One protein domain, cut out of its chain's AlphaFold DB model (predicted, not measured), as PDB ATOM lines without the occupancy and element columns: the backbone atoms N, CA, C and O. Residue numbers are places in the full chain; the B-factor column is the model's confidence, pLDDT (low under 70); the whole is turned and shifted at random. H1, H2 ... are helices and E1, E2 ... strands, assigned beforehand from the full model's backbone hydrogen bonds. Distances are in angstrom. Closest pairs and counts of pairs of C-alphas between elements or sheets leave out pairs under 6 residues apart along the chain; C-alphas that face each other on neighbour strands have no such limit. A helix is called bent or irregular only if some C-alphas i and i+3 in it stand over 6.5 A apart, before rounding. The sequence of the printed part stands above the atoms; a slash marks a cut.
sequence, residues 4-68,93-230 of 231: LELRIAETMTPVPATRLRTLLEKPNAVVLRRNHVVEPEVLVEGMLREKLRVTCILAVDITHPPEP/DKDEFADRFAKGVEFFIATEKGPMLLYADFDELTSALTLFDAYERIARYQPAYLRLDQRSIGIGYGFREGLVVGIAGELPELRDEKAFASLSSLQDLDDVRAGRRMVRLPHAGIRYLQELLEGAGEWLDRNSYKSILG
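What this domain is: This is residues 4 to 68 and 93 to 230 of the 231 residues of an uncharacterized protein of Acidipila dinghuensis (UniProt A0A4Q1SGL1). Two antiparallel four-stranded sheets follow one another along the longest axis, covered on one side by two long helices packed together, H4 along E6 and H7 along E3. The sheet E2 E3 E4 E5 curls round H1 on its other face, and residues 173 to 181 stick out. The printed part has 203 residues with eight named helices and eight named strands, in the order E1 H1 E2 H2 E3 H3 E4 E5 H4 H5 E6 E7 H6 E8 H7 H8; the class is mixed, helices and strands. It is compact, with a radius of gyration of the C-alphas of 18.4 A, and elongated, spanning 59 by 34 by 30 A.

How they stand to each other: E1, residues 4 to 9, is an inner strand of the antiparallel sheet E6, residues 155 to 158, E7, residues 163 to 168, E1 and E8, residues 196 to 201. N 157 and O 165 of the hairpin E6 and E7, N 7 and O 164, and N 6 and O 199 are within hydrogen-bond range, each 2.8 A apart. H1, residues 19 to 24, is on the twisted antiparallel sheet E2, residues 31 to 37, E3, residues 52 to 61, E4, residues 101 to 111, and E5, residues 114 to 121; its closest C-alphas to E4 are Leu 20 and Ala 102, 5.1 A. Within hydrogen-bond range are N 34 and O 58, 3.0 A, N 55 and O 106, 2.9 A, and N 107 and O 118 of the hairpin E4 and E5, 2.8 A. H2, residues 46 to 51, only grazes this sheet with residues 48 to 51. H3, residues 93 to 98, is on neither sheet. H4, residues 122 to 139, runs along E6 at 4 degrees on the local plane, height over the sheet 8.5 A; the closest C-alphas are Ala 128 and Tyr 157, 5.8 A. H5, residues 142 to 149, only just touches H4, only at the corner, through H4's residues 138 to 139, with 3 pairs of C-alphas within 8 A. H6, residues 177 to 180, stands free and is only just irregular, C-alphas 177 and 180 being 6.9 A apart. H7, residues 204 to 222, runs along E3 at 14 degrees on the local plane, height over the sheet 8.9 A, with H1 on the opposite face: three layers, helices on both faces. H7 touches H4, closest C-alphas Leu 213 and Leu 125, 6.6 A, opposite ways at a steep tilt of 36 degrees, only just past shallow. Both are on the same face of the sheet E6 E7 E1 E8: two layers, helices on one face. H8, residues 225 to 229, is on the sheet E2 E3 E4 E5. Every O i to N i+4 pair is within hydrogen-bond range in H1, H2, H3, H5, H7 and H8, and 10 of 14 in H4; H6 is too short for one.

Where its parts are: E1 begins at C-alpha 4, (-54.819, 22.322, -52.590). E3 is 27.9 A long, E4 30.4 A, H4 27.0 A and H7 27.6 A. H8 ends at C-alpha 229, (-17.748, 25.910, -45.909).

The domain as a whole: The C-alphas farthest apart, Pro 68 and Arg 175, are 61.4 A apart. Residues 69 to 92 are not printed; C-alphas 68 and 93 are 12.3 A apart across the cut. The link from H6 to E8, 15 residues, is long. Mean pLDDT of the printed part is 78.5; 53 residues are under 70, among them 93 to 98 and 169 to 196.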
ATOM      1  N   LEU A   4     -56.017  23.021 -53.030       86.44
ATOM      2  CA  LEU A   4     -54.819  22.322 -52.590       86.44
ATOM      3  C   LEU A   4     -55.114  21.621 -51.257       86.44
ATOM      4  O   LEU A   4     -55.554  22.254 -50.299       86.44
ATOM      5  N   GLU A   5     -54.848  20.325 -51.180       87.12
ATOM      6  CA  GLU A   5     -55.003  19.507 -49.981       87.12
ATOM      7  C   GLU A   5     -53.630  19.040 -49.489       87.12
ATOM      8  O   GLU A   5     -52.872  18.409 -50.220       87.12
ATOM      9  N   LEU A   6     -53.314  19.327 -48.230       87.44
ATOM     10  CA  LEU A   6     -52.128  18.839 -47.536       87.44
ATOM     11  C   LEU A   6     -52.584  17.806 -46.510       87.44
ATOM     12  O   LEU A   6     -53.130  18.155 -45.465       87.44
ATOM     13  N   ARG A   7     -52.397  16.526 -46.816       86.06
ATOM     14  CA  ARG A   7     -52.712  15.413 -45.916       86.06
ATOM     15  C   ARG A   7     -51.453  15.007 -45.171       86.06
ATOM     16  O   ARG A   7     -50.430  14.750 -45.787       86.06
ATOM     17  N   ILE A   8     -51.522  14.953 -43.853       84.62
ATOM     18  CA  ILE A   8     -50.370  14.757 -42.980       84.62
ATOM     19  C   ILE A   8     -50.693  13.621 -42.024       84.62
ATOM     20  O   ILE A   8     -51.765  13.615 -41.414       84.62
ATOM     21  N   ALA A   9     -49.787  12.658 -41.891       79.81
ATOM     22  CA  ALA A   9     -49.936  11.581 -40.918       79.81
ATOM     23  C   ALA A   9     -50.118  12.142 -39.491       79.81
ATOM     24  O   ALA A   9     -49.395  13.047 -39.074       79.81
ATOM     25  N   GLU A  10     -51.089  11.622 -38.729       72.25
ATOM     26  CA  GLU A  10     -51.317  12.056 -37.339       72.25
ATOM     27  C   GLU A  10     -50.166  11.697 -36.403       72.25
ATOM     28  O   GLU A  10     -49.883  12.430 -35.455       72.25
ATOM     29  N   THR A  11     -49.516  10.575 -36.685       72.50
ATOM     30  CA  THR A  11     -48.292  10.128 -36.030       72.50
ATOM     31  C   THR A  11     -47.158  10.175 -37.035       72.50
ATOM     32  O   THR A  11     -47.201   9.481 -38.051       72.50
ATOM     33  N   MET A  12     -46.141  10.979 -36.722       69.56
ATOM     34  CA  MET A  12     -44.858  10.950 -37.422       69.56
ATOM     35  C   MET A  12     -44.271   9.544 -37.336       69.56
ATOM     36  O   MET A  12     -44.421   8.863 -36.316       69.56
ATOM     37  N   THR A  13     -43.581   9.114 -38.389       71.00
ATOM     38  CA  THR A  13     -42.855   7.848 -38.342       71.00
ATOM     39  C   THR A  13     -41.792   7.918 -37.239       71.00
ATOM     40  O   THR A  13     -41.064   8.916 -37.144       71.00
ATOM     41  N   PRO A  14     -41.697   6.888 -36.373       75.94
ATOM     42  CA  PRO A  14     -40.710   6.866 -35.296       75.94
ATOM     43  C   PRO A  14     -39.285   6.737 -35.843       75.94
ATOM     44  O   PRO A  14     -38.341   7.177 -35.199       75.94
ATOM     45  N   VAL A  15     -39.144   6.154 -37.035       82.94
ATOM     46  CA  VAL A  15     -37.889   6.075 -37.777       82.94
ATOM     47  C   VAL A  15     -37.895   7.176 -38.844       82.94
ATOM     48  O   VAL A  15     -38.879   7.261 -39.594       82.94
ATOM     49  N   PRO A  16     -36.847   8.016 -38.917       86.00
ATOM     50  CA  PRO A  16     -36.670   8.971 -40.005       86.00
ATOM     51  C   PRO A  16     -36.732   8.275 -41.366       86.00
ATOM     52  O   PRO A  16     -36.080   7.253 -41.575       86.00
ATOM     53  N   ALA A  17     -37.530   8.813 -42.285       86.06
ATOM     54  CA  ALA A  17     -37.685   8.266 -43.632       86.06
ATOM     55  C   ALA A  17     -36.828   9.016 -44.668       86.06
ATOM     56  O   ALA A  17     -36.661   8.547 -45.793       86.06
ATOM     57  N   THR A  18     -36.290  10.173 -44.279       90.06
ATOM     58  CA  THR A  18     -35.421  11.037 -45.082       90.06
ATOM     59  C   THR A  18     -34.004  11.084 -44.531       90.06
ATOM     60  O   THR A  18     -33.770  10.998 -43.316       90.06
ATOM     61  N   ARG A  19     -33.038  11.286 -45.429       90.62
ATOM     62  CA  ARG A  19     -31.632  11.498 -45.066       90.62
ATOM     63  C   ARG A  19     -31.472  12.774 -44.254       90.62
ATOM     64  O   ARG A  19     -30.746  12.780 -43.262       90.62
ATOM     65  N   LEU A  20     -32.197  13.831 -44.626       91.12
ATOM     66  CA  LEU A  20     -32.194  15.092 -43.895       91.12
ATOM     67  C   LEU A  20     -32.613  14.901 -42.433       91.12
ATOM     68  O   LEU A  20     -31.856  15.279 -41.542       91.12
ATOM     69  N   ARG A  21     -33.765  14.277 -42.155       91.44
ATOM     70  CA  ARG A  21     -34.211  14.052 -40.771       91.44
ATOM     71  C   ARG A  21     -33.259  13.131 -40.007       91.44
ATOM     72  O   ARG A  21     -32.923  13.435 -38.866       91.44
ATOM     73  N   THR A  22     -32.765  12.073 -40.654       91.00
ATOM     74  CA  THR A  22     -31.762  11.158 -40.075       91.00
ATOM     75  C   THR A  22     -30.531  11.919 -39.585       91.00
ATOM     76  O   THR A  22     -30.095  11.733 -38.450       91.00
ATOM     77  N   LEU A  23     -30.004  12.826 -40.411       89.81
ATOM     78  CA  LEU A  23     -28.840  13.638 -40.067       89.81
ATOM     79  C   LEU A  23     -29.138  14.629 -38.932       89.81
ATOM     80  O   LEU A  23     -28.324  14.801 -38.029       89.81
ATOM     81  N   LEU A  24     -30.305  15.279 -38.968       89.50
ATOM     82  CA  LEU A  24     -30.700  16.290 -37.980       89.50
ATOM     83  C   LEU A  24     -30.988  15.704 -36.590       89.50
ATOM     84  O   LEU A  24     -30.868  16.437 -35.607       89.50
ATOM     85  N   GLU A  25     -31.376  14.428 -36.513       89.31
ATOM     86  CA  GLU A  25     -31.698  13.707 -35.271       89.31
ATOM     87  C   GLU A  25     -30.536  12.839 -34.750       89.31
ATOM     88  O   GLU A  25     -30.654  12.225 -33.686       89.31
ATOM     89  N   LYS A  26     -29.402  12.787 -35.463       86.38
ATOM     90  CA  LYS A  26     -28.245  11.960 -35.098       86.38
ATOM     91  C   LYS A  26     -27.729  12.320 -33.688       86.38
ATOM     92  O   LYS A  26     -27.380  13.476 -33.434       86.38
ATOM     93  N   PRO A  27     -27.642  11.355 -32.753       80.94
ATOM     94  CA  PRO A  27     -27.230  11.633 -31.382       80.94
ATOM     95  C   PRO A  27     -25.761  12.058 -31.335       80.94
ATOM     96  O   PRO A  27     -24.915  11.471 -32.006       80.94
ATOM     97  N   ASN A  28     -25.450  13.057 -30.505       77.06
ATOM     98  CA  ASN A  28     -24.106  13.623 -30.326       77.06
ATOM     99  C   ASN A  28     -23.485  14.262 -31.583       77.06
ATOM    100  O   ASN A  28     -22.336  14.697 -31.525       77.06
ATOM    101  N   ALA A  29     -24.226  14.361 -32.691       78.19
ATOM    102  CA  ALA A  29     -23.784  15.100 -33.859       78.19
ATOM    103  C   ALA A  29     -23.964  16.599 -33.617       78.19
ATOM    104  O   ALA A  29     -25.036  17.075 -33.232       78.19
ATOM    105  N   VAL A  30     -22.911  17.364 -33.875       82.75
ATOM    106  CA  VAL A  30     -23.023  18.811 -34.024       82.75
ATOM    107  C   VAL A  30     -23.322  19.059 -35.494       82.75
ATOM    108  O   VAL A  30     -22.528  18.694 -36.358       82.75
ATOM    109  N   VAL A  31     -24.485  19.641 -35.781       84.25
ATOM    110  CA  VAL A  31     -24.939  19.862 -37.157       84.25
ATOM    111  C   VAL A  31     -24.905  21.347 -37.480       84.25
ATOM    112  O   VAL A  31     -25.643  22.136 -36.886       84.25
ATOM    113  N   LEU A  32     -24.080  21.729 -38.455       83.94
ATOM    114  CA  LEU A  32     -24.119  23.072 -39.022       83.94
ATOM    115  C   LEU A  32     -25.297  23.156 -39.995       83.94
ATOM    116  O   LEU A  32     -25.382  22.366 -40.935       83.94
ATOM    117  N   ARG A  33     -26.200  24.115 -39.762       87.38
ATOM    118  CA  ARG A  33     -27.388  24.341 -40.592       87.38
ATOM    119  C   ARG A  33     -27.300  25.682 -41.303       87.38
ATOM    120  O   ARG A  33     -27.059  26.707 -40.667       87.38
ATOM    121  N   ARG A  34     -27.562  25.683 -42.609       86.12
ATOM    122  CA  ARG A  34     -27.832  26.901 -43.376       86.12
ATOM    123  C   ARG A  34     -29.264  26.844 -43.879       86.12
ATOM    124  O   ARG A  34     -29.593  25.988 -44.698       86.12
ATOM    125  N   ASN A  35     -30.073  27.778 -43.391       90.75
ATOM    126  CA  ASN A  35     -31.493  27.845 -43.700       90.75
ATOM    127  C   ASN A  35     -31.767  29.001 -44.661       90.75
ATOM    128  O   ASN A  35     -31.211  30.090 -44.506       90.75
ATOM    129  N   HIS A  36     -32.651  28.774 -45.623       92.06
ATOM    130  CA  HIS A  36     -33.159  29.813 -46.508       92.06
ATOM    131  C   HIS A  36     -34.672  29.672 -46.643       92.06
ATOM    132  O   HIS A  36     -35.162  28.643 -47.095       92.06
ATOM    133  N   VAL A  37     -35.406  30.698 -46.220       91.81
ATOM    134  CA  VAL A  37     -36.860  30.751 -46.397       91.81
ATOM    135  C   VAL A  37     -37.136  31.165 -47.834       91.81
ATOM    136  O   VAL A  37     -36.633  32.197 -48.276       91.81
ATOM    137  N   VAL A  38     -37.905  30.347 -48.550       89.38
ATOM    138  CA  VAL A  38     -38.298  30.660 -49.924       89.38
ATOM    139  C   VAL A  38     -39.408  31.700 -49.889       89.38
ATOM    140  O   VAL A  38     -40.430  31.507 -49.233       89.38
ATOM    141  N   GLU A  39     -39.199  32.796 -50.608       88.00
ATOM    142  CA  GLU A  39     -40.184  33.857 -50.779       88.00
ATOM    143  C   GLU A  39     -40.765  33.751 -52.196       88.00
ATOM    144  O   GLU A  39     -40.023  33.933 -53.161       88.00
ATOM    145  N   PRO A  40     -42.060  33.430 -52.349       83.00
ATOM    146  CA  PRO A  40     -42.681  33.316 -53.660       83.00
ATOM    147  C   PRO A  40     -42.932  34.698 -54.268       83.00
ATOM    148  O   PRO A  40     -43.192  35.674 -53.553       83.00
ATOM    149  N   GLU A  41     -42.889  34.769 -55.596       78.69
ATOM    150  CA  GLU A  41     -43.111  36.011 -56.342       78.69
ATOM    151  C   GLU A  41     -44.592  36.392 -56.389       78.69
ATOM    152  O   GLU A  41     -44.934  37.579 -56.405       78.69
ATOM    153  N   VAL A  42     -45.493  35.404 -56.371       74.50
ATOM    154  CA  VAL A  42     -46.928  35.668 -56.359       74.50
ATOM    155  C   VAL A  42     -47.336  36.402 -55.082       74.50
ATOM    156  O   VAL A  42     -47.133  35.957 -53.948       74.50
ATOM    157  N   LEU A  43     -48.004  37.537 -55.289       65.50
ATOM    158  CA  LEU A  43     -48.740  38.247 -54.253       65.50
ATOM    159  C   LEU A  43     -49.931  37.393 -53.821       65.50
ATOM    160  O   LEU A  43     -50.973  37.356 -54.470       65.50
ATOM    161  N   VAL A  44     -49.765  36.712 -52.700       65.75
ATOM    162  CA  VAL A  44     -50.836  36.003 -52.001       65.75
ATOM    163  C   VAL A  44     -51.235  36.740 -50.736       65.75
ATOM    164  O   VAL A  44     -50.436  37.446 -50.118       65.75
ATOM    165  N   GLU A  45     -52.487  36.528 -50.337       65.06
ATOM    166  CA  GLU A  45     -53.025  36.969 -49.056       65.06
ATOM    167  C   GLU A  45     -52.096  36.552 -47.905       65.06
ATOM    168  O   GLU A  45     -51.621  35.413 -47.859       65.06
ATOM    169  N   GLY A  46     -51.859  37.457 -46.945       65.56
ATOM    170  CA  GLY A  46     -50.949  37.215 -45.814       65.56
ATOM    171  C   GLY A  46     -51.260  35.931 -45.033       65.56
ATOM    172  O   GLY A  46     -50.353  35.277 -44.523       65.56
ATOM    173  N   MET A  47     -52.524  35.501 -45.055       69.00
ATOM    174  CA  MET A  47     -53.000  34.253 -44.460       69.00
ATOM    175  C   MET A  47     -52.284  33.005 -44.998       69.00
ATOM    176  O   MET A  47     -52.070  32.070 -44.237       69.00
ATOM    177  N   LEU A  48     -51.882  32.953 -46.273       73.62
ATOM    178  CA  LEU A  48     -51.180  31.780 -46.819       73.62
ATOM    179  C   LEU A  48     -49.741  31.682 -46.300       73.62
ATOM    180  O   LEU A  48     -49.293  30.591 -45.938       73.62
ATOM    181  N   ARG A  49     -49.057  32.825 -46.164       75.81
ATOM    182  CA  ARG A  49     -47.683  32.911 -45.639       75.81
ATOM    183  C   ARG A  49     -47.577  32.483 -44.180       75.81
ATOM    184  O   ARG A  49     -46.580  31.898 -43.769       75.81
ATOM    185  N   GLU A  50     -48.612  32.748 -43.390       79.38
ATOM    186  CA  GLU A  50     -48.665  32.318 -41.991       79.38
ATOM    187  C   GLU A  50     -48.920  30.813 -41.838       79.38
ATOM    188  O   GLU A  50     -48.581  30.226 -40.808       79.38
ATOM    189  N   LYS A  51     -49.526  30.180 -42.850       80.75
ATOM    190  CA  LYS A  51     -50.009  28.796 -42.769       80.75
ATOM    191  C   LYS A  51     -49.066  27.781 -43.385       80.75
ATOM    192  O   LYS A  51     -49.003  26.665 -42.878       80.75
ATOM    193  N   LEU A  52     -48.352  28.159 -44.439       88.50
ATOM    194  CA  LEU A  52     -47.437  27.282 -45.153       88.50
ATOM    195  C   LEU A  52     -46.155  28.031 -45.497       88.50
ATOM    196  O   LEU A  52     -46.184  29.057 -46.181       88.50
ATOM    197  N   ARG A  53     -45.029  27.483 -45.042       91.50
ATOM    198  CA  ARG A  53     -43.690  27.969 -45.376       91.50
ATOM    199  C   ARG A  53     -42.799  26.796 -45.749       91.50
ATOM    200  O   ARG A  53     -42.918  25.720 -45.166       91.50
ATOM    201  N   VAL A  54     -41.913  27.029 -46.710       94.94
ATOM    202  CA  VAL A  54     -40.883  26.078 -47.125       94.94
ATOM    203  C   VAL A  54     -39.532  26.709 -46.839       94.94
ATOM    204  O   VAL A  54     -39.220  27.799 -47.327       94.94
ATOM    205  N   THR A  55     -38.739  26.022 -46.028       95.81
ATOM    206  CA  THR A  55     -37.379  26.427 -45.689       95.81
ATOM    207  C   THR A  55     -36.418  25.438 -46.322       95.81
ATOM    208  O   THR A  55     -36.464  24.249 -46.026       95.81
ATOM    209  N   CYS A  56     -35.521  25.913 -47.175       95.81
ATOM    210  CA  CYS A  56     -34.401  25.116 -47.649       95.81
ATOM    211  C   CYS A  56     -33.416  24.901 -46.507       95.81
ATOM    212  O   CYS A  56     -33.049  25.859 -45.821       95.81
ATOM    213  N   ILE A  57     -32.959  23.666 -46.339       94.25
ATOM    214  CA  ILE A  57     -31.991  23.287 -45.319       94.25
ATOM    215  C   ILE A  57     -30.799  22.624 -45.991       94.25
ATOM    216  O   ILE A  57     -30.939  21.672 -46.761       94.25
ATOM    217  N   LEU A  58     -29.616  23.109 -45.633       92.31
ATOM    218  CA  LEU A  58     -28.368  22.384 -45.808       92.31
ATOM    219  C   LEU A  58     -27.834  22.011 -44.432       92.31
ATOM    220  O   LEU A  58     -27.707  22.883 -43.570       92.31
ATOM    221  N   ALA A  59     -27.515  20.737 -44.240       90.62
ATOM    222  CA  ALA A  59     -27.075  20.190 -42.970       90.62
ATOM    223  C   ALA A  59     -25.772  19.408 -43.147       90.62
ATOM    224  O   ALA A  59     -25.652  18.589 -44.057       90.62
ATOM    225  N   VAL A  60     -24.805  19.674 -42.271       89.38
ATOM    226  CA  VAL A  60     -23.496  19.008 -42.234       89.38
ATOM    227  C   VAL A  60     -23.227  18.519 -40.825       89.38
ATOM    228  O   VAL A  60     -23.264  19.329 -39.897       89.38
ATOM    229  N   ASP A  61     -22.881  17.246 -40.674       87.12
ATOM    230  CA  ASP A  61     -22.286  16.732 -39.443       87.12
ATOM    231  C   ASP A  61     -20.828  17.201 -39.342       87.12
ATOM    232  O   ASP A  61     -19.962  16.752 -40.090       87.12
ATOM    233  N   ILE A  62     -20.546  18.131 -38.427       82.25
ATOM    234  CA  ILE A  62     -19.186  18.649 -38.221       82.25
ATOM    235  C   ILE A  62     -18.367  17.802 -37.242       82.25
ATOM    236  O   ILE A  62     -17.181  18.070 -37.067       82.25
ATOM    237  N   THR A  63     -18.967  16.796 -36.595       81.81
ATOM    238  CA  THR A  63     -18.201  15.831 -35.784       81.81
ATOM    239  C   THR A  63     -17.400  14.887 -36.669       81.81
ATOM    240  O   THR A  63     -16.302  14.484 -36.300       81.81
ATOM    241  N   HIS A  64     -17.922  14.611 -37.864       77.38
ATOM    242  CA  HIS A  64     -17.278  13.818 -38.904       77.38
ATOM    243  C   HIS A  64     -17.497  14.532 -40.246       77.38
ATOM    244  O   HIS A  64     -18.345  14.108 -41.029       77.38
ATOM    245  N   PRO A  65     -16.808  15.659 -40.512       66.00
ATOM    246  CA  PRO A  65     -17.047  16.429 -41.727       66.00
ATOM    247  C   PRO A  65     -16.719  15.590 -42.978       66.00
ATOM    248  O   PRO A  65     -15.780  14.789 -42.950       66.00
ATOM    249  N   PRO A  66     -17.471  15.738 -44.084       65.94
ATOM    250  CA  PRO A  66     -17.087  15.125 -45.352       65.94
ATOM    251  C   PRO A  66     -15.773  15.729 -45.873       65.94
ATOM    252  O   PRO A  66     -15.588  16.945 -45.835       65.94
ATOM    253  N   GLU A  67     -14.850  14.902 -46.368       67.12
ATOM    254  CA  GLU A  67     -13.548  15.395 -46.827       67.12
ATOM    255  C   GLU A  67     -13.685  16.257 -48.103       67.12
ATOM    256  O   GLU A  67     -14.321  15.844 -49.082       67.12
ATOM    257  N   PRO A  68     -13.110  17.475 -48.142       58.34
ATOM    258  CA  PRO A  68     -13.174  18.348 -49.305       58.34
ATOM    259  C   PRO A  68     -12.228  17.845 -50.407       58.34
ATOM    260  O   PRO A  68     -11.114  18.330 -50.568       58.34
ATOM    261  N   ASP A  93     -17.445   5.335 -50.568       51.38
ATOM    262  CA  ASP A  93     -17.122   6.769 -50.452       51.38
ATOM    263  C   ASP A  93     -18.348   7.681 -50.672       51.38
ATOM    264  O   ASP A  93     -18.476   8.763 -50.080       51.38
ATOM    265  N   LYS A  94     -19.277   7.271 -51.547       55.59
ATOM    266  CA  LYS A  94     -20.532   8.005 -51.786       55.59
ATOM    267  C   LYS A  94     -21.492   7.871 -50.613       55.59
ATOM    268  O   LYS A  94     -22.142   8.862 -50.271       55.59
ATOM    269  N   ASP A  95     -21.569   6.685 -50.026       53.91
ATOM    270  CA  ASP A  95     -22.430   6.398 -48.885       53.91
ATOM    271  C   ASP A  95     -21.911   7.121 -47.627       53.91
ATOM    272  O   ASP A  95     -22.680   7.778 -46.924       53.91
ATOM    273  N   GLU A  96     -20.593   7.181 -47.423       59.03
ATOM    274  CA  GLU A  96     -19.997   7.909 -46.299       59.03
ATOM    275  C   GLU A  96     -20.161   9.440 -46.419       59.03
ATOM    276  O   GLU A  96     -20.435  10.132 -45.429       59.03
ATOM    277  N   PHE A  97     -20.070  10.001 -47.632       61.97
ATOM    278  CA  PHE A  97     -20.418  11.407 -47.874       61.97
ATOM    279  C   PHE A  97     -21.915  11.664 -47.654       61.97
ATOM    280  O   PHE A  97     -22.306  12.712 -47.122       61.97
ATOM    281  N   ALA A  98     -22.762  10.712 -48.053       61.66
ATOM    282  CA  ALA A  98     -24.205  10.814 -47.920       61.66
ATOM    283  C   ALA A  98     -24.676  10.850 -46.455       61.66
ATOM    284  O   ALA A  98     -25.684  11.508 -46.170       61.66
ATOM    285  N   ASP A  99     -23.921  10.225 -45.555       72.00
ATOM    286  CA  ASP A  99     -24.188  10.171 -44.115       72.00
ATOM    287  C   ASP A  99     -23.760  11.429 -43.347       72.00
ATOM    288  O   ASP A  99     -24.169  11.639 -42.200       72.00
ATOM    289  N   ARG A 100     -22.932  12.282 -43.958       83.12
ATOM    290  CA  ARG A 100     -22.345  13.469 -43.309       83.12
ATOM    291  C   ARG A 100     -22.912  14.786 -43.837       83.12
ATOM    292  O   ARG A 100     -22.764  15.825 -43.191       83.12
ATOM    293  N   PHE A 101     -23.574  14.758 -44.994       88.06
ATOM    294  CA  PHE A 101     -24.214  15.915 -45.610       88.06
ATOM    295  C   PHE A 101     -25.605  15.571 -46.149       88.06
ATOM    296  O   PHE A 101     -25.777  14.626 -46.920       88.06
ATOM    297  N   ALA A 102     -26.587  16.412 -45.823       90.62
ATOM    298  CA  ALA A 102     -27.926  16.344 -46.387       90.62
ATOM    299  C   ALA A 102     -28.402  17.728 -46.836       90.62
ATOM    300  O   ALA A 102     -28.125  18.750 -46.202       90.62
ATOM    301  N   LYS A 103     -29.156  17.747 -47.936       93.19
ATOM    302  CA  LYS A 103     -29.862  18.932 -48.416       93.19
ATOM    303  C   LYS A 103     -31.303  18.583 -48.750       93.19
ATOM    304  O   LYS A 103     -31.573  17.518 -49.303       93.19
ATOM    305  N   GLY A 104     -32.209  19.490 -48.432       94.88
ATOM    306  CA  GLY A 104     -33.635  19.276 -48.622       94.88
ATOM    307  C   GLY A 104     -34.443  20.452 -48.106       94.88
ATOM    308  O   GLY A 104     -33.933  21.571 -48.002       94.88
ATOM    309  N   VAL A 105     -35.702  20.199 -47.779       96.44
ATOM    310  CA  VAL A 105     -36.631  21.217 -47.294       96.44
ATOM    311  C   VAL A 105     -37.278  20.815 -45.980       96.44
ATOM    312  O   VAL A 105     -37.485  19.638 -45.692       96.44
ATOM    313  N   GLU A 106     -37.638  21.828 -45.206       95.88
ATOM    314  CA  GLU A 106     -38.566  21.746 -44.090       95.88
ATOM    315  C   GLU A 106     -39.864  22.454 -44.481       95.88
ATOM    316  O   GLU A 106     -39.878  23.646 -44.803       95.88
ATOM    317  N   PHE A 107     -40.961  21.710 -44.441       94.38
ATOM    318  CA  PHE A 107     -42.309  22.235 -44.539       94.38
ATOM    319  C   PHE A 107     -42.793  22.621 -43.150       94.38
ATOM    320  O   PHE A 107     -42.986  21.765 -42.287       94.38
ATOM    321  N   PHE A 108     -43.060  23.905 -42.963       92.88
ATOM    322  CA  PHE A 108     -43.826  24.400 -41.833       92.88
ATOM    323  C   PHE A 108     -45.293  24.498 -42.234       92.88
ATOM    324  O   PHE A 108     -45.638  25.232 -43.163       92.88
ATOM    325  N   ILE A 109     -46.159  23.790 -41.508       89.81
ATOM    326  CA  ILE A 109     -47.605  23.789 -41.738       89.81
ATOM    327  C   ILE A 109     -48.315  24.110 -40.426       89.81
ATOM    328  O   ILE A 109     -48.234  23.356 -39.456       89.81
ATOM    329  N   ALA A 110     -49.035  25.226 -40.379       84.81
ATOM    330  CA  ALA A 110     -49.824  25.592 -39.211       84.81
ATOM    331  C   ALA A 110     -51.124  24.772 -39.159       84.81
ATOM    332  O   ALA A 110     -51.948  24.858 -40.070       84.81
ATOM    333  N   THR A 111     -51.342  24.030 -38.069       78.88
ATOM    334  CA  THR A 111     -52.601  23.307 -37.813       78.88
ATOM    335  C   THR A 111     -53.278  23.781 -36.530       78.88
ATOM    336  O   THR A 111     -52.659  24.446 -35.701       78.88
ATOM    337  N   GLU A 112     -54.543  23.407 -36.330       72.81
ATOM    338  CA  GLU A 112     -55.300  23.732 -35.107       72.81
ATOM    339  C   GLU A 112     -54.669  23.152 -33.834       72.81
ATOM    340  O   GLU A 112     -54.770  23.742 -32.763       72.81
ATOM    341  N   LYS A 113     -53.974  22.015 -33.952       72.06
ATOM    342  CA  LYS A 113     -53.274  21.353 -32.839       72.06
ATOM    343  C   LYS A 113     -51.842  21.869 -32.639       72.06
ATOM    344  O   LYS A 113     -51.120  21.333 -31.805       72.06
ATOM    345  N   GLY A 114     -51.434  22.884 -33.401       77.81
ATOM    346  CA  GLY A 114     -50.091  23.456 -33.391       77.81
ATOM    347  C   GLY A 114     -49.384  23.352 -34.745       77.81
ATOM    348  O   GLY A 114     -49.863  22.673 -35.661       77.81
ATOM    349  N   PRO A 115     -48.254  24.053 -34.914       83.75
ATOM    350  CA  PRO A 115     -47.441  23.935 -36.114       83.75
ATOM    351  C   PRO A 115     -46.833  22.535 -36.224       83.75
ATOM    352  O   PRO A 115     -46.453  21.930 -35.223       83.75
ATOM    353  N   MET A 116     -46.726  22.040 -37.450       85.69
ATOM    354  CA  MET A 116     -46.049  20.789 -37.767       85.69
ATOM    355  C   MET A 116     -44.884  21.067 -38.708       85.69
ATOM    356  O   MET A 116     -45.000  21.892 -39.616       85.69
ATOM    357  N   LEU A 117     -43.775  20.376 -38.453       89.75
ATOM    358  CA  LEU A 117     -42.567  20.404 -39.264       89.75
ATOM    359  C   LEU A 117     -42.408  19.040 -39.925       89.75
ATOM    360  O   LEU A 117     -42.499  18.012 -39.255       89.75
ATOM    361  N   LEU A 118     -42.205  19.046 -41.234       91.50
ATOM    362  CA  LEU A 118     -42.022  17.857 -42.059       91.50
ATOM    363  C   LEU A 118     -40.787  18.061 -42.922       91.50
ATOM    364  O   LEU A 118     -40.603  19.144 -43.471       91.50
ATOM    365  N   TYR A 119     -39.968  17.028 -43.071       93.88
ATOM    366  CA  TYR A 119     -38.755  17.098 -43.879       93.88
ATOM    367  C   TYR A 119     -38.954  16.373 -45.210       93.88
ATOM    368  O   TYR A 119     -39.708  15.406 -45.298       93.88
ATOM    369  N   ALA A 120     -38.284  16.847 -46.250       94.94
ATOM    370  CA  ALA A 120     -38.167  16.131 -47.512       94.94
ATOM    371  C   ALA A 120     -36.756  16.300 -48.062       94.94
ATOM    372  O   ALA A 120     -36.166  17.380 -47.954       94.94
ATOM    373  N   ASP A 121     -36.224  15.238 -48.657       94.75
ATOM    374  CA  ASP A 121     -34.933  15.302 -49.326       94.75
ATOM    375  C   ASP A 121     -35.064  16.040 -50.674       94.75
ATOM    376  O   ASP A 121     -36.142  16.160 -51.260       94.75
ATOM    377  N   PHE A 122     -33.952  16.589 -51.170       94.62
ATOM    378  CA  PHE A 122     -33.941  17.381 -52.406       94.62
ATOM    379  C   PHE A 122     -34.435  16.615 -53.649       94.62
ATOM    380  O   PHE A 122     -35.064  17.205 -54.528       94.62
ATOM    381  N   ASP A 123     -34.185  15.309 -53.725       92.50
ATOM    382  CA  ASP A 123     -34.631  14.431 -54.815       92.50
ATOM    383  C   ASP A 123     -36.164  14.308 -54.897       92.50
ATOM    384  O   ASP A 123     -36.722  14.141 -55.987       92.50
ATOM    385  N   GLU A 124     -36.868  14.469 -53.775       94.31
ATOM    386  CA  GLU A 124     -38.333  14.432 -53.727       94.31
ATOM    387  C   GLU A 124     -38.973  15.667 -54.377       94.31
ATOM    388  O   GLU A 124     -40.081  15.569 -54.908       94.31
ATOM    389  N   LEU A 125     -38.282  16.815 -54.415       93.94
ATOM    390  CA  LEU A 125     -38.837  18.060 -54.964       93.94
ATOM    391  C   LEU A 125     -39.170  17.949 -56.450       93.94
ATOM    392  O   LEU A 125     -40.251  18.353 -56.870       93.94
ATOM    393  N   THR A 126     -38.271  17.356 -57.239       89.69
ATOM    394  CA  THR A 126     -38.491  17.187 -58.686       89.69
ATOM    395  C   THR A 126     -39.718  16.317 -58.938       89.69
ATOM    396  O   THR A 126     -40.550  16.629 -59.786       89.69
ATOM    397  N   SER A 127     -39.873  15.252 -58.149       90.88
ATOM    398  CA  SER A 127     -41.030  14.366 -58.245       90.88
ATOM    399  C   SER A 127     -42.316  15.077 -57.815       90.88
ATOM    400  O   SER A 127     -43.335  14.954 -58.492       90.88
ATOM    401  N   ALA A 128     -42.272  15.878 -56.749       93.19
ATOM    402  CA  ALA A 128     -43.404  16.683 -56.309       93.19
ATOM    403  C   ALA A 128     -43.832  17.722 -57.359       93.19
ATOM    404  O   ALA A 128     -45.027  17.918 -57.561       93.19
ATOM    405  N   LEU A 129     -42.891  18.348 -58.073       94.44
ATOM    406  CA  LEU A 129     -43.190  19.335 -59.118       94.44
ATOM    407  C   LEU A 129     -43.959  18.735 -60.305       94.44
ATOM    408  O   LEU A 129     -44.840  19.394 -60.859       94.44
ATOM    409  N   THR A 130     -43.746  17.453 -60.621       92.69
ATOM    410  CA  THR A 130     -44.494  16.766 -61.695       92.69
ATOM    411  C   THR A 130     -46.007  16.720 -61.443       92.69
ATOM    412  O   THR A 130     -46.792  16.631 -62.391       92.69
ATOM    413  N   LEU A 131     -46.440  16.827 -60.178       92.56
ATOM    414  CA  LEU A 131     -47.850  16.963 -59.809       92.56
ATOM    415  C   LEU A 131     -48.464  18.234 -60.404       92.56
ATOM    416  O   LEU A 131     -49.579  18.192 -60.927       92.56
ATOM    417  N   PHE A 132     -47.751  19.356 -60.319       92.50
ATOM    418  CA  PHE A 132     -48.226  20.652 -60.798       92.50
ATOM    419  C   PHE A 132     -48.219  20.703 -62.326       92.50
ATOM    420  O   PHE A 132     -49.192  21.158 -62.924       92.50
ATOM    421  N   ASP A 133     -47.225  20.089 -62.972       91.12
ATOM    422  CA  ASP A 133     -47.232  19.899 -64.427       91.12
ATOM    423  C   ASP A 133     -48.445  19.081 -64.893       91.12
ATOM    424  O   ASP A 133     -49.104  19.410 -65.886       91.12
ATOM    425  N   ALA A 134     -48.759  17.991 -64.184       89.06
ATOM    426  CA  ALA A 134     -49.931  17.172 -64.473       89.06
ATOM    427  C   ALA A 134     -51.228  17.967 -64.267       89.06
ATOM    428  O   ALA A 134     -52.143  17.886 -65.092       89.06
ATOM    429  N   TYR A 135     -51.290  18.769 -63.204       89.31
ATOM    430  CA  TYR A 135     -52.411  19.656 -62.931       89.31
ATOM    431  C   TYR A 135     -52.635  20.674 -64.047       89.31
ATOM    432  O   TYR A 135     -53.755  20.782 -64.544       89.31
ATOM    433  N   GLU A 136     -51.594  21.377 -64.492       88.81
ATOM    434  CA  GLU A 136     -51.714  22.367 -65.563       88.81
ATOM    435  C   GLU A 136     -52.245  21.750 -66.862       88.81
ATOM    436  O   GLU A 136     -53.063  22.355 -67.559       88.81
ATOM    437  N   ARG A 137     -51.826  20.519 -67.183       86.75
ATOM    438  CA  ARG A 137     -52.344  19.782 -68.347       86.75
ATOM    439  C   ARG A 137     -53.831  19.463 -68.196       86.75
ATOM    440  O   ARG A 137     -54.584  19.636 -69.153       86.75
ATOM    441  N   ILE A 138     -54.261  19.035 -67.007       85.00
ATOM    442  CA  ILE A 138     -55.676  18.766 -66.703       85.00
ATOM    443  C   ILE A 138     -56.493  20.059 -66.751       85.00
ATOM    444  O   ILE A 138     -57.577  20.066 -67.331       85.00
ATOM    445  N   ALA A 139     -55.969  21.157 -66.206       83.12
ATOM    446  CA  ALA A 139     -56.623  22.461 -66.184       83.12
ATOM    447  C   ALA A 139     -56.894  23.018 -67.588       83.12
ATOM    448  O   ALA A 139     -57.900  23.689 -67.803       83.12
ATOM    449  N   ARG A 140     -56.048  22.683 -68.570       85.31
ATOM    450  CA  ARG A 140     -56.247  23.051 -69.981       85.31
ATOM    451  C   ARG A 140     -57.255  22.155 -70.713       85.31
ATOM    452  O   ARG A 140     -57.698  22.510 -71.802       85.31
ATOM    453  N   TYR A 141     -57.632  21.005 -70.146       83.94
ATOM    454  CA  TYR A 141     -58.556  20.051 -70.761       83.94
ATOM    455  C   TYR A 141     -59.904  20.018 -70.025       83.94
ATOM    456  O   TYR A 141     -60.105  19.260 -69.072       83.94
ATOM    457  N   GLN A 142     -60.859  20.813 -70.521       77.88
ATOM    458  CA  GLN A 142     -62.161  21.066 -69.885       77.88
ATOM    459  C   GLN A 142     -62.888  19.812 -69.351       77.88
ATOM    460  O   GLN A 142     -63.366  19.854 -68.215       77.88
ATOM    461  N   PRO A 143     -62.967  18.676 -70.080       77.81
ATOM    462  CA  PRO A 143     -63.660  17.489 -69.575       77.81
ATOM    463  C   PRO A 143     -62.994  16.858 -68.344       77.81
ATOM    464  O   PRO A 143     -63.693  16.367 -67.458       77.81
ATOM    465  N   ALA A 144     -61.657  16.859 -68.268       70.00
ATOM    466  CA  ALA A 144     -60.946  16.355 -67.090       70.00
ATOM    467  C   ALA A 144     -60.953  17.374 -65.950       70.00
ATOM    468  O   ALA A 144     -61.059  16.975 -64.794       70.00
ATOM    469  N   TYR A 145     -60.910  18.670 -66.263       76.62
ATOM    470  CA  TYR A 145     -61.025  19.721 -65.259       76.62
ATOM    471  C   TYR A 145     -62.362  19.660 -64.507       76.62
ATOM    472  O   TYR A 145     -62.374  19.684 -63.281       76.62
ATOM    473  N   LEU A 146     -63.480  19.468 -65.217       72.12
ATOM    474  CA  LEU A 146     -64.799  19.282 -64.594       72.12
ATOM    475  C   LEU A 146     -64.847  18.041 -63.687       72.12
ATOM    476  O   LEU A 146     -65.460  18.067 -62.623       72.12
ATOM    477  N   ARG A 147     -64.172  16.958 -64.085       69.00
ATOM    478  CA  ARG A 147     -64.059  15.730 -63.282       69.00
ATOM    479  C   ARG A 147     -63.222  15.922 -62.022       69.00
ATOM    480  O   ARG A 147     -63.590  15.384 -60.975       69.00
ATOM    481  N   LEU A 148     -62.121  16.664 -62.131       69.12
ATOM    482  CA  LEU A 148     -61.283  17.055 -61.003       69.12
ATOM    483  C   LEU A 148     -62.093  17.907 -60.027       69.12
ATOM    484  O   LEU A 148     -62.095  17.605 -58.842       69.12
ATOM    485  N   ASP A 149     -62.843  18.892 -60.530       65.19
ATOM    486  CA  ASP A 149     -63.680  19.797 -59.733       65.19
ATOM    487  C   ASP A 149     -64.816  19.072 -58.994       65.19
ATOM    488  O   ASP A 149     -65.144  19.422 -57.867       65.19
ATOM    489  N   GLN A 150     -65.349  17.995 -59.573       64.12
ATOM    490  CA  GLN A 150     -66.360  17.129 -58.949       64.12
ATOM    491  C   GLN A 150     -65.761  16.005 -58.080       64.12
ATOM    492  O   GLN A 150     -66.468  15.068 -57.711       64.12
ATOM    493  N   ARG A 151     -64.451  16.052 -57.789       64.69
ATOM    494  CA  ARG A 151     -63.711  15.060 -56.984       64.69
ATOM    495  C   ARG A 151     -63.780  13.621 -57.526       64.69
ATOM    496  O   ARG A 151     -63.496  12.671 -56.808       64.69
ATOM    497  N   SER A 152     -64.108  13.443 -58.808       55.00
ATOM    498  CA  SER A 152     -64.126  12.117 -59.450       55.00
ATOM    499  C   SER A 152     -62.722  11.602 -59.791       55.00
ATOM    500  O   SER A 152     -62.522  10.400 -59.949       55.00
ATOM    501  N   ILE A 153     -61.747  12.511 -59.899       58.62
ATOM    502  CA  ILE A 153     -60.326  12.232 -60.113       58.62
ATOM    503  C   ILE A 153     -59.560  13.198 -59.206       58.62
ATOM    504  O   ILE A 153     -59.772  14.399 -59.309       58.62
ATOM    505  N   GLY A 154     -58.700  12.699 -58.321       70.81
ATOM    506  CA  GLY A 154     -57.747  13.510 -57.560       70.81
ATOM    507  C   GLY A 154     -56.324  13.171 -57.992       70.81
ATOM    508  O   GLY A 154     -56.036  12.014 -58.292       70.81
ATOM    509  N   ILE A 155     -55.440  14.166 -58.026       85.25
ATOM    510  CA  ILE A 155     -54.004  13.955 -58.253       85.25
ATOM    511  C   ILE A 155     -53.249  14.289 -56.974       85.25
ATOM    512  O   ILE A 155     -53.640  15.197 -56.242       85.25
ATOM    513  N   GLY A 156     -52.181  13.557 -56.680       89.44
ATOM    514  CA  GLY A 156     -51.370  13.845 -55.511       89.44
ATOM    515  C   GLY A 156     -50.002  13.189 -55.544       89.44
ATOM    516  O   GLY A 156     -49.773  12.235 -56.284       89.44
ATOM    517  N   TYR A 157     -49.116  13.720 -54.716       91.75
ATOM    518  CA  TYR A 157     -47.760  13.252 -54.494       91.75
ATOM    519  C   TYR A 157     -47.533  13.050 -52.994       91.75
ATOM    520  O   TYR A 157     -47.961  13.877 -52.188       91.75
ATOM    521  N   GLY A 158     -46.889  11.946 -52.620       91.44
ATOM    522  CA  GLY A 158     -46.569  11.618 -51.234       91.44
ATOM    523  C   GLY A 158     -45.072  11.689 -50.968       91.44
ATOM    524  O   GLY A 158     -44.307  10.986 -51.620       91.44
ATOM    525  N   PHE A 159     -44.691  12.498 -49.987       92.38
ATOM    526  CA  PHE A 159     -43.349  12.563 -49.419       92.38
ATOM    527  C   PHE A 159     -43.121  11.429 -48.420       92.38
ATOM    528  O   PHE A 159     -44.056  10.946 -47.770       92.38
ATOM    529  N   ARG A 160     -41.853  11.049 -48.244       90.88
ATOM    530  CA  ARG A 160     -41.450   9.941 -47.364       90.88
ATOM    531  C   ARG A 160     -41.795  10.163 -45.890       90.88
ATOM    532  O   ARG A 160     -42.190   9.216 -45.218       90.88
ATOM    533  N   GLU A 161     -41.742  11.404 -45.403       88.94
ATOM    534  CA  GLU A 161     -42.124  11.759 -44.020       88.94
ATOM    535  C   GLU A 161     -43.653  11.854 -43.807       88.94
ATOM    536  O   GLU A 161     -44.121  12.332 -42.776       88.94
ATOM    537  N   GLY A 162     -44.469  11.406 -44.769       85.88
ATOM    538  CA  GLY A 162     -45.918  11.260 -44.586       85.88
ATOM    539  C   GLY A 162     -46.756  12.500 -44.914       85.88
ATOM    540  O   GLY A 162     -47.960  12.504 -44.644       85.88
ATOM    541  N   LEU A 163     -46.155  13.529 -45.521       90.00
ATOM    542  CA  LEU A 163     -46.889  14.611 -46.180       90.00
ATOM    543  C   LEU A 163     -47.383  14.134 -47.546       90.00
ATOM    544  O   LEU A 163     -46.603  13.674 -48.368       90.00
ATOM    545  N   VAL A 164     -48.666  14.302 -47.828       90.44
ATOM    546  CA  VAL A 164     -49.244  14.087 -49.151       90.44
ATOM    547  C   VAL A 164     -49.853  15.391 -49.633       90.44
ATOM    548  O   VAL A 164     -50.796  15.906 -49.036       90.44
ATOM    549  N   VAL A 165     -49.328  15.899 -50.738       91.12
ATOM    550  CA  VAL A 165     -49.857  17.065 -51.442       91.12
ATOM    551  C   VAL A 165     -50.830  16.568 -52.498       91.12
ATOM    552  O   VAL A 165     -50.494  15.692 -53.288       91.12
ATOM    553  N   GLY A 166     -52.049  17.088 -52.506       89.19
ATOM    554  CA  GLY A 166     -53.086  16.716 -53.457       89.19
ATOM    555  C   GLY A 166     -53.789  17.927 -54.042       89.19
ATOM    556  O   GLY A 166     -53.887  18.968 -53.402       89.19
ATOM    557  N   ILE A 167     -54.301  17.779 -55.256       87.06
ATOM    558  CA  ILE A 167     -55.217  18.737 -55.867       87.06
ATOM    559  C   ILE A 167     -56.531  18.004 -56.088       87.06
ATOM    560  O   ILE A 167     -56.585  16.996 -56.802       87.06
ATOM    561  N   ALA A 168     -57.575  18.497 -55.434       79.44
ATOM    562  CA  ALA A 168     -58.886  17.869 -55.414       79.44
ATOM    563  C   ALA A 168     -59.999  18.901 -55.612       79.44
ATOM    564  O   ALA A 168     -59.854  20.081 -55.286       79.44
ATOM    565  N   GLY A 169     -61.117  18.433 -56.163       69.69
ATOM    566  CA  GLY A 169     -62.316  19.225 -56.406       69.69
ATOM    567  C   GLY A 169     -63.061  19.666 -55.159       69.69
ATOM    568  O   GLY A 169     -62.678  19.372 -54.023       69.69
ATOM    569  N   GLU A 170     -64.149  20.387 -55.386       63.25
ATOM    570  CA  GLU A 170     -65.024  20.937 -54.359       63.25
ATOM    571  C   GLU A 170     -65.625  19.817 -53.490       63.25
ATOM    572  O   GLU A 170     -66.046  18.769 -53.983       63.25
ATOM    573  N   LEU A 171     -65.614  20.009 -52.167       50.72
ATOM    574  CA  LEU A 171     -66.379  19.157 -51.255       50.72
ATOM    575  C   LEU A 171     -67.873  19.433 -51.497       50.72
ATOM    576  O   LEU A 171     -68.234  20.600 -51.654       50.72
ATOM    577  N   PRO A 172     -68.756  18.416 -51.485       48.75
ATOM    578  CA  PRO A 172     -70.190  18.666 -51.416       48.75
ATOM    579  C   PRO A 172     -70.478  19.553 -50.200       48.75
ATOM    580  O   PRO A 172     -69.995  19.260 -49.106       48.75
ATOM    581  N   GLU A 173     -71.213  20.644 -50.417       42.25
ATOM    582  CA  GLU A 173     -71.519  21.696 -49.441       42.25
ATOM    583  C   GLU A 173     -71.753  21.163 -48.015       42.25
ATOM    584  O   GLU A 173     -72.799  20.584 -47.704       42.25
ATOM    585  N   LEU A 174     -70.830  21.457 -47.099       44.09
ATOM    586  CA  LEU A 174     -71.209  21.680 -45.708       44.09
ATOM    587  C   LEU A 174     -71.932  23.034 -45.694       44.09
ATOM    588  O   LEU A 174     -71.298  24.079 -45.787       44.09
ATOM    589  N   ARG A 175     -73.270  22.985 -45.676       39.00
ATOM    590  CA  ARG A 175     -74.220  24.111 -45.785       39.00
ATOM    591  C   ARG A 175     -74.197  25.107 -44.613       39.00
ATOM    592  O   ARG A 175     -75.252  25.503 -44.129       39.00
ATOM    593  N   ASP A 176     -73.031  25.530 -44.152       39.16
ATOM    594  CA  ASP A 176     -72.931  26.594 -43.158       39.16
ATOM    595  C   ASP A 176     -71.839  27.585 -43.552       39.16
ATOM    596  O   ASP A 176     -70.695  27.214 -43.807       39.16
ATOM    597  N   GLU A 177     -72.174  28.877 -43.526       39.16
ATOM    598  CA  GLU A 177     -71.292  30.021 -43.832       39.16
ATOM    599  C   GLU A 177     -70.080  30.141 -42.876       39.16
ATOM    600  O   GLU A 177     -69.232  31.019 -43.021       39.16
ATOM    601  N   LYS A 178     -69.938  29.199 -41.934       42.50
ATOM    602  CA  LYS A 178     -68.714  28.930 -41.164       42.50
ATOM    603  C   LYS A 178     -67.681  28.086 -41.921       42.50
ATOM    604  O   LYS A 178     -66.611  27.857 -41.378       42.50
ATOM    605  N   ALA A 179     -67.943  27.664 -43.160       42.69
ATOM    606  CA  ALA A 179     -67.011  26.897 -43.998       42.69
ATOM    607  C   ALA A 179     -65.677  27.623 -44.286       42.69
ATOM    608  O   ALA A 179     -64.688  26.991 -44.649       42.69
ATOM    609  N   PHE A 180     -65.640  28.944 -44.082       41.00
ATOM    610  CA  PHE A 180     -64.434  29.772 -44.161       41.00
ATOM    611  C   PHE A 180     -63.723  29.970 -42.807       41.00
ATOM    612  O   PHE A 180     -62.628  30.532 -42.759       41.00
ATOM    613  N   ALA A 181     -64.302  29.497 -41.698       39.75
ATOM    614  CA  ALA A 181     -63.665  29.491 -40.387       39.75
ATOM    615  C   ALA A 181     -62.868  28.184 -40.215       39.75
ATOM    616  O   ALA A 181     -63.438  27.148 -39.899       39.75
ATOM    617  N   SER A 182     -61.554  28.305 -40.443       39.94
ATOM    618  CA  SER A 182     -60.478  27.297 -40.390       39.94
ATOM    619  C   SER A 182     -60.557  26.219 -41.483       39.94
ATOM    620  O   SER A 182     -61.464  25.402 -41.541       39.94
ATOM    621  N   LEU A 183     -59.602  26.107 -42.418       46.69
ATOM    622  CA  LEU A 183     -58.244  25.559 -42.200       46.69
ATOM    623  C   LEU A 183     -58.165  24.469 -41.110       46.69
ATOM    624  O   LEU A 183     -57.124  24.288 -40.477       46.69
ATOM    625  N   SER A 184     -59.279  23.786 -40.867       43.81
ATOM    626  CA  SER A 184     -59.442  22.741 -39.878       43.81
ATOM    627  C   SER A 184     -58.827  21.460 -40.402       43.81
ATOM    628  O   SER A 184     -58.932  21.141 -41.587       43.81
ATOM    629  N   SER A 185     -58.144  20.733 -39.518       50.09
ATOM    630  CA  SER A 185     -57.675  19.396 -39.850       50.09
ATOM    631  C   SER A 185     -58.893  18.497 -40.035       50.09
ATOM    632  O   SER A 185     -59.496  18.091 -39.043       50.09
ATOM    633  N   LEU A 186     -59.259  18.179 -41.276       53.62
ATOM    634  CA  LEU A 186     -60.265  17.148 -41.526       53.62
ATOM    635  C   LEU A 186     -59.616  15.781 -41.302       53.62
ATOM    636  O   LEU A 186     -58.480  15.556 -41.731       53.62
ATOM    637  N   GLN A 187     -60.322  14.886 -40.614       51.12
ATOM    638  CA  GLN A 187     -59.934  13.482 -40.547       51.12
ATOM    639  C   GLN A 187     -60.233  12.861 -41.912       51.12
ATOM    640  O   GLN A 187     -61.355  12.977 -42.408       51.12
ATOM    641  N   ASP A 188     -59.225  12.262 -42.544       54.06
ATOM    642  CA  ASP A 188     -59.422  11.559 -43.812       54.06
ATOM    643  C   ASP A 188     -60.358  10.360 -43.577       54.06
ATOM    644  O   ASP A 188     -60.019   9.434 -42.840       54.06
ATOM    645  N   LEU A 189     -61.571  10.420 -44.132       52.84
ATOM    646  CA  LEU A 189     -62.600   9.386 -43.962       52.84
ATOM    647  C   LEU A 189     -62.352   8.170 -44.869       52.84
ATOM    648  O   LEU A 189     -62.922   7.109 -44.621       52.84
ATOM    649  N   ASP A 190     -61.496   8.314 -45.889       49.84
ATOM    650  CA  ASP A 190     -61.271   7.292 -46.914       49.84
ATOM    651  C   ASP A 190     -60.145   6.296 -46.545       49.84
ATOM    652  O   ASP A 190     -60.019   5.249 -47.184       49.84
ATOM    653  N   ASP A 191     -59.352   6.557 -45.491       51.62
ATOM    654  CA  ASP A 191     -58.243   5.693 -45.042       51.62
ATOM    655  C   ASP A 191     -58.365   5.319 -43.547       51.62
ATOM    656  O   ASP A 191     -57.900   6.020 -42.651       51.62
ATOM    657  N   VAL A 192     -58.983   4.165 -43.265       50.84
ATOM    658  CA  VAL A 192     -59.229   3.645 -41.898       50.84
ATOM    659  C   VAL A 192     -57.944   3.131 -41.218       50.84
ATOM    660  O   VAL A 192     -57.961   2.759 -40.047       50.84
ATOM    661  N   ARG A 193     -56.813   3.053 -41.935       52.31
ATOM    662  CA  ARG A 193     -55.608   2.344 -41.463       52.31
ATOM    663  C   ARG A 193     -54.638   3.232 -40.689       52.31
ATOM    664  O   ARG A 193     -53.912   2.722 -39.840       52.31
ATOM    665  N   ALA A 194     -54.626   4.532 -40.963       57.88
ATOM    666  CA  ALA A 194     -53.819   5.508 -40.244       57.88
ATOM    667  C   ALA A 194     -54.515   6.869 -40.289       57.88
ATOM    668  O   ALA A 194     -54.805   7.380 -41.368       57.88
ATOM    669  N   GLY A 195     -54.769   7.464 -39.122       63.81
ATOM    670  CA  GLY A 195     -55.361   8.795 -39.045       63.81
ATOM    671  C   GLY A 195     -54.500   9.815 -39.792       63.81
ATOM    672  O   GLY A 195     -53.284   9.897 -39.587       63.81
ATOM    673  N   ARG A 196     -55.125  10.595 -40.676       69.88
ATOM    674  CA  ARG A 196     -54.486  11.711 -41.379       69.88
ATOM    675  C   ARG A 196     -55.229  12.998 -41.074       69.88
ATOM    676  O   ARG A 196     -56.458  13.022 -41.061       69.88
ATOM    677  N   ARG A 197     -54.467  14.069 -40.872       74.94
ATOM    678  CA  ARG A 197     -54.963  15.444 -40.795       74.94
ATOM    679  C   ARG A 197     -54.879  16.071 -42.163       74.94
ATOM    680  O   ARG A 197     -53.832  16.013 -42.797       74.94
ATOM    681  N   MET A 198     -55.943  16.720 -42.589       78.00
ATOM    682  CA  MET A 198     -55.982  17.395 -43.874       78.00
ATOM    683  C   MET A 198     -56.091  18.900 -43.676       78.00
ATOM    684  O   MET A 198     -57.044  19.365 -43.065       78.00
ATOM    685  N   VAL A 199     -55.136  19.657 -44.208       79.25
ATOM    686  CA  VAL A 199     -55.217  21.115 -44.324       79.25
ATOM    687  C   VAL A 199     -55.585  21.447 -45.759       79.25
ATOM    688  O   VAL A 199     -54.902  21.023 -46.689       79.25
ATOM    689  N   ARG A 200     -56.661  22.208 -45.952       79.44
ATOM    690  CA  ARG A 200     -57.140  22.582 -47.283       79.44
ATOM    691  C   ARG A 200     -56.918  24.065 -47.536       79.44
ATOM    692  O   ARG A 200     -57.433  24.903 -46.805       79.44
ATOM    693  N   LEU A 201     -56.145  24.374 -48.568       80.75
ATOM    694  CA  LEU A 201     -55.829  25.731 -48.995       80.75
ATOM    695  C   LEU A 201     -56.677  26.096 -50.227       80.75
ATOM    696  O   LEU A 201     -57.008  25.215 -51.028       80.75
ATOM    697  N   PRO A 202     -57.039  27.381 -50.396       81.56
ATOM    698  CA  PRO A 202     -57.786  27.839 -51.563       81.56
ATOM    699  C   PRO A 202     -57.027  27.547 -52.862       81.56
ATOM    700  O   PRO A 202     -55.838  27.239 -52.848       81.56
ATOM    701  N   HIS A 203     -57.699  27.706 -54.002       82.94
ATOM    702  CA  HIS A 203     -57.114  27.507 -55.330       82.94
ATOM    703  C   HIS A 203     -55.772  28.239 -55.527       82.94
ATOM    704  O   HIS A 203     -54.822  27.665 -56.053       82.94
ATOM    705  N   ALA A 204     -55.654  29.474 -55.019       83.44
ATOM    706  CA  ALA A 204     -54.410  30.249 -55.039       83.44
ATOM    707  C   ALA A 204     -53.238  29.546 -54.320       83.44
ATOM    708  O   ALA A 204     -52.077  29.747 -54.671       83.44
ATOM    709  N   GLY A 205     -53.540  28.676 -53.354       85.50
ATOM    710  CA  GLY A 205     -52.576  27.832 -52.659       85.50
ATOM    711  C   GLY A 205     -51.835  26.864 -53.583       85.50
ATOM    712  O   GLY A 205     -50.684  26.551 -53.300       85.50
ATOM    713  N   ILE A 206     -52.445  26.436 -54.698       89.44
ATOM    714  CA  ILE A 206     -51.806  25.543 -55.680       89.44
ATOM    715  C   ILE A 206     -50.577  26.230 -56.276       89.44
ATOM    716  O   ILE A 206     -49.467  25.713 -56.161       89.44
ATOM    717  N   ARG A 207     -50.766  27.423 -56.855       90.81
ATOM    718  CA  ARG A 207     -49.670  28.197 -57.451       90.81
ATOM    719  C   ARG A 207     -48.649  28.629 -56.401       90.81
ATOM    720  O   ARG A 207     -47.453  28.557 -56.650       90.81
ATOM    721  N   TYR A 208     -49.119  29.021 -55.218       91.31
ATOM    722  CA  TYR A 208     -48.247  29.395 -54.107       91.31
ATOM    723  C   TYR A 208     -47.286  28.269 -53.709       91.31
ATOM    724  O   TYR A 208     -46.084  28.493 -53.616       91.31
ATOM    725  N   LEU A 209     -47.789  27.045 -53.500       93.38
ATOM    726  CA  LEU A 209     -46.925  25.916 -53.160       93.38
ATOM    727  C   LEU A 209     -46.003  25.540 -54.325       93.38
ATOM    728  O   LEU A 209     -44.841  25.239 -54.078       93.38
ATOM    729  N   GLN A 210     -46.487  25.587 -55.568       94.94
ATOM    730  CA  GLN A 210     -45.641  25.355 -56.740       94.94
ATOM    731  C   GLN A 210     -44.406  26.270 -56.721       94.94
ATOM    732  O   GLN A 210     -43.288  25.770 -56.771       94.94
ATOM    733  N   GLU A 211     -44.591  27.580 -56.543       94.44
ATOM    734  CA  GLU A 211     -43.481  28.546 -56.512       94.44
ATOM    735  C   GLU A 211     -42.542  28.345 -55.320       94.44
ATOM    736  O   GLU A 211     -41.328  28.490 -55.458       94.44
ATOM    737  N   LEU A 212     -43.075  27.961 -54.156       95.00
ATOM    738  CA  LEU A 212     -42.241  27.602 -53.008       95.00
ATOM    739  C   LEU A 212     -41.331  26.404 -53.314       95.00
ATOM    740  O   LEU A 212     -40.172  26.398 -52.903       95.00
ATOM    741  N   LEU A 213     -41.842  25.389 -54.016       96.25
ATOM    742  CA  LEU A 213     -41.064  24.207 -54.388       96.25
ATOM    743  C   LEU A 213     -40.073  24.499 -55.521       96.25
ATOM    744  O   LEU A 213     -38.942  24.023 -55.457       96.25
ATOM    745  N   GLU A 214     -40.467  25.292 -56.519       95.69
ATOM    746  CA  GLU A 214     -39.591  25.744 -57.610       95.69
ATOM    747  C   GLU A 214     -38.423  26.566 -57.050       95.69
ATOM    748  O   GLU A 214     -37.259  26.220 -57.266       95.69
ATOM    749  N   GLY A 215     -38.716  27.583 -56.232       94.94
ATOM    750  CA  GLY A 215     -37.699  28.412 -55.586       94.94
ATOM    751  C   GLY A 215     -36.800  27.617 -54.637       94.94
ATOM    752  O   GLY A 215     -35.586  27.840 -54.597       94.94
ATOM    753  N   ALA A 216     -37.362  26.636 -53.919       95.62
ATOM    754  CA  ALA A 216     -36.565  25.726 -53.104       95.62
ATOM    755  C   ALA A 216     -35.615  24.882 -53.956       95.62
ATOM    756  O   ALA A 216     -34.431  24.761 -53.630       95.62
ATOM    757  N   GLY A 217     -36.127  24.324 -55.054       94.75
ATOM    758  CA  GLY A 217     -35.360  23.540 -56.011       94.75
ATOM    759  C   GLY A 217     -34.182  24.332 -56.570       94.75
ATOM    760  O   GLY A 217     -33.041  23.882 -56.475       94.75
ATOM    761  N   GLU A 218     -34.433  25.547 -57.061       94.06
ATOM    762  CA  GLU A 218     -33.387  26.424 -57.595       94.06
ATOM    763  C   GLU A 218     -32.311  26.767 -56.562       94.06
ATOM    764  O   GLU A 218     -31.113  26.733 -56.860       94.06
ATOM    765  N   TRP A 219     -32.717  27.113 -55.338       94.25
ATOM    766  CA  TRP A 219     -31.764  27.473 -54.297       94.25
ATOM    767  C   TRP A 219     -30.918  26.269 -53.873       94.25
ATOM    768  O   TRP A 219     -29.697  26.387 -53.751       94.25
ATOM    769  N   LEU A 220     -31.537  25.103 -53.678       92.31
ATOM    770  CA  LEU A 220     -30.849  23.872 -53.283       92.31
ATOM    771  C   LEU A 220     -29.965  23.299 -54.393       92.31
ATOM    772  O   LEU A 220     -29.016  22.573 -54.089       92.31
ATOM    773  N   ASP A 221     -30.244  23.601 -55.658       91.31
ATOM    774  CA  ASP A 221     -29.378  23.224 -56.774       91.31
ATOM    775  C   ASP A 221     -28.095  24.067 -56.797       91.31
ATOM    776  O   ASP A 221     -26.987  23.542 -56.908       91.31
ATOM    777  N   ARG A 222     -28.227  25.380 -56.562       88.81
ATOM    778  CA  ARG A 222     -27.095  26.324 -56.530       88.81
ATOM    779  C   ARG A 222     -26.224  26.205 -55.278       88.81
ATOM    780  O   ARG A 222     -25.085  26.672 -55.283       88.81
ATOM    781  N   ASN A 223     -26.739  25.622 -54.197       87.69
ATOM    782  CA  ASN A 223     -26.022  25.507 -52.931       87.69
ATOM    783  C   ASN A 223     -25.588  24.066 -52.640       87.69
ATOM    784  O   ASN A 223     -26.338  23.106 -52.791       87.69
ATOM    785  N   SER A 224     -24.348  23.915 -52.182       81.62
ATOM    786  CA  SER A 224     -23.713  22.619 -51.950       81.62
ATOM    787  C   SER A 224     -22.919  22.625 -50.650       81.62
ATOM    788  O   SER A 224     -22.756  23.659 -50.006       81.62
ATOM    789  N   TYR A 225     -22.357  21.472 -50.286       78.00
ATOM    790  CA  TYR A 225     -21.425  21.371 -49.167       78.00
ATOM    791  C   TYR A 225     -20.302  22.427 -49.229       78.00
ATOM    792  O   TYR A 225     -20.015  23.101 -48.240       78.00
ATOM    793  N   LYS A 226     -19.736  22.656 -50.422       74.94
ATOM    794  CA  LYS A 226     -18.671  23.650 -50.637       74.94
ATOM    795  C   LYS A 226     -19.137  25.078 -50.331       74.94
ATOM    796  O   LYS A 226     -18.389  25.843 -49.729       74.94
ATOM    797  N   SER A 227     -20.386  25.419 -50.664       73.38
ATOM    798  CA  SER A 227     -20.927  26.758 -50.398       73.38
ATOM    799  C   SER A 227     -21.235  27.013 -48.918       73.38
ATOM    800  O   SER A 227     -21.349  28.170 -48.512       73.38
ATOM    801  N   ILE A 228     -21.366  25.965 -48.099       72.06
ATOM    802  CA  ILE A 228     -21.514  26.080 -46.638       72.06
ATOM    803  C   ILE A 228     -20.167  26.377 -45.983       72.06
ATOM    804  O   ILE A 228     -20.110  27.187 -45.063       72.06
ATOM    805  N   LEU A 229     -19.094  25.741 -46.461       69.75
ATOM    806  CA  LEU A 229     -17.748  25.910 -45.909       69.75
ATOM    807  C   LEU A 229     -17.033  27.193 -46.364       69.75
ATOM    808  O   LEU A 229     -16.009  27.542 -45.784       69.75
ATOM    809  N   GLY A 230     -17.564  27.905 -47.363       62.44
ATOM    810  CA  GLY A 230     -17.019  29.191 -47.815       62.44
ATOM    811  C   GLY A 230     -15.768  29.088 -48.697       62.44
ATOM    812  O   GLY A 230     -14.928  29.984 -48.633       62.44
TER     813      GLY A 230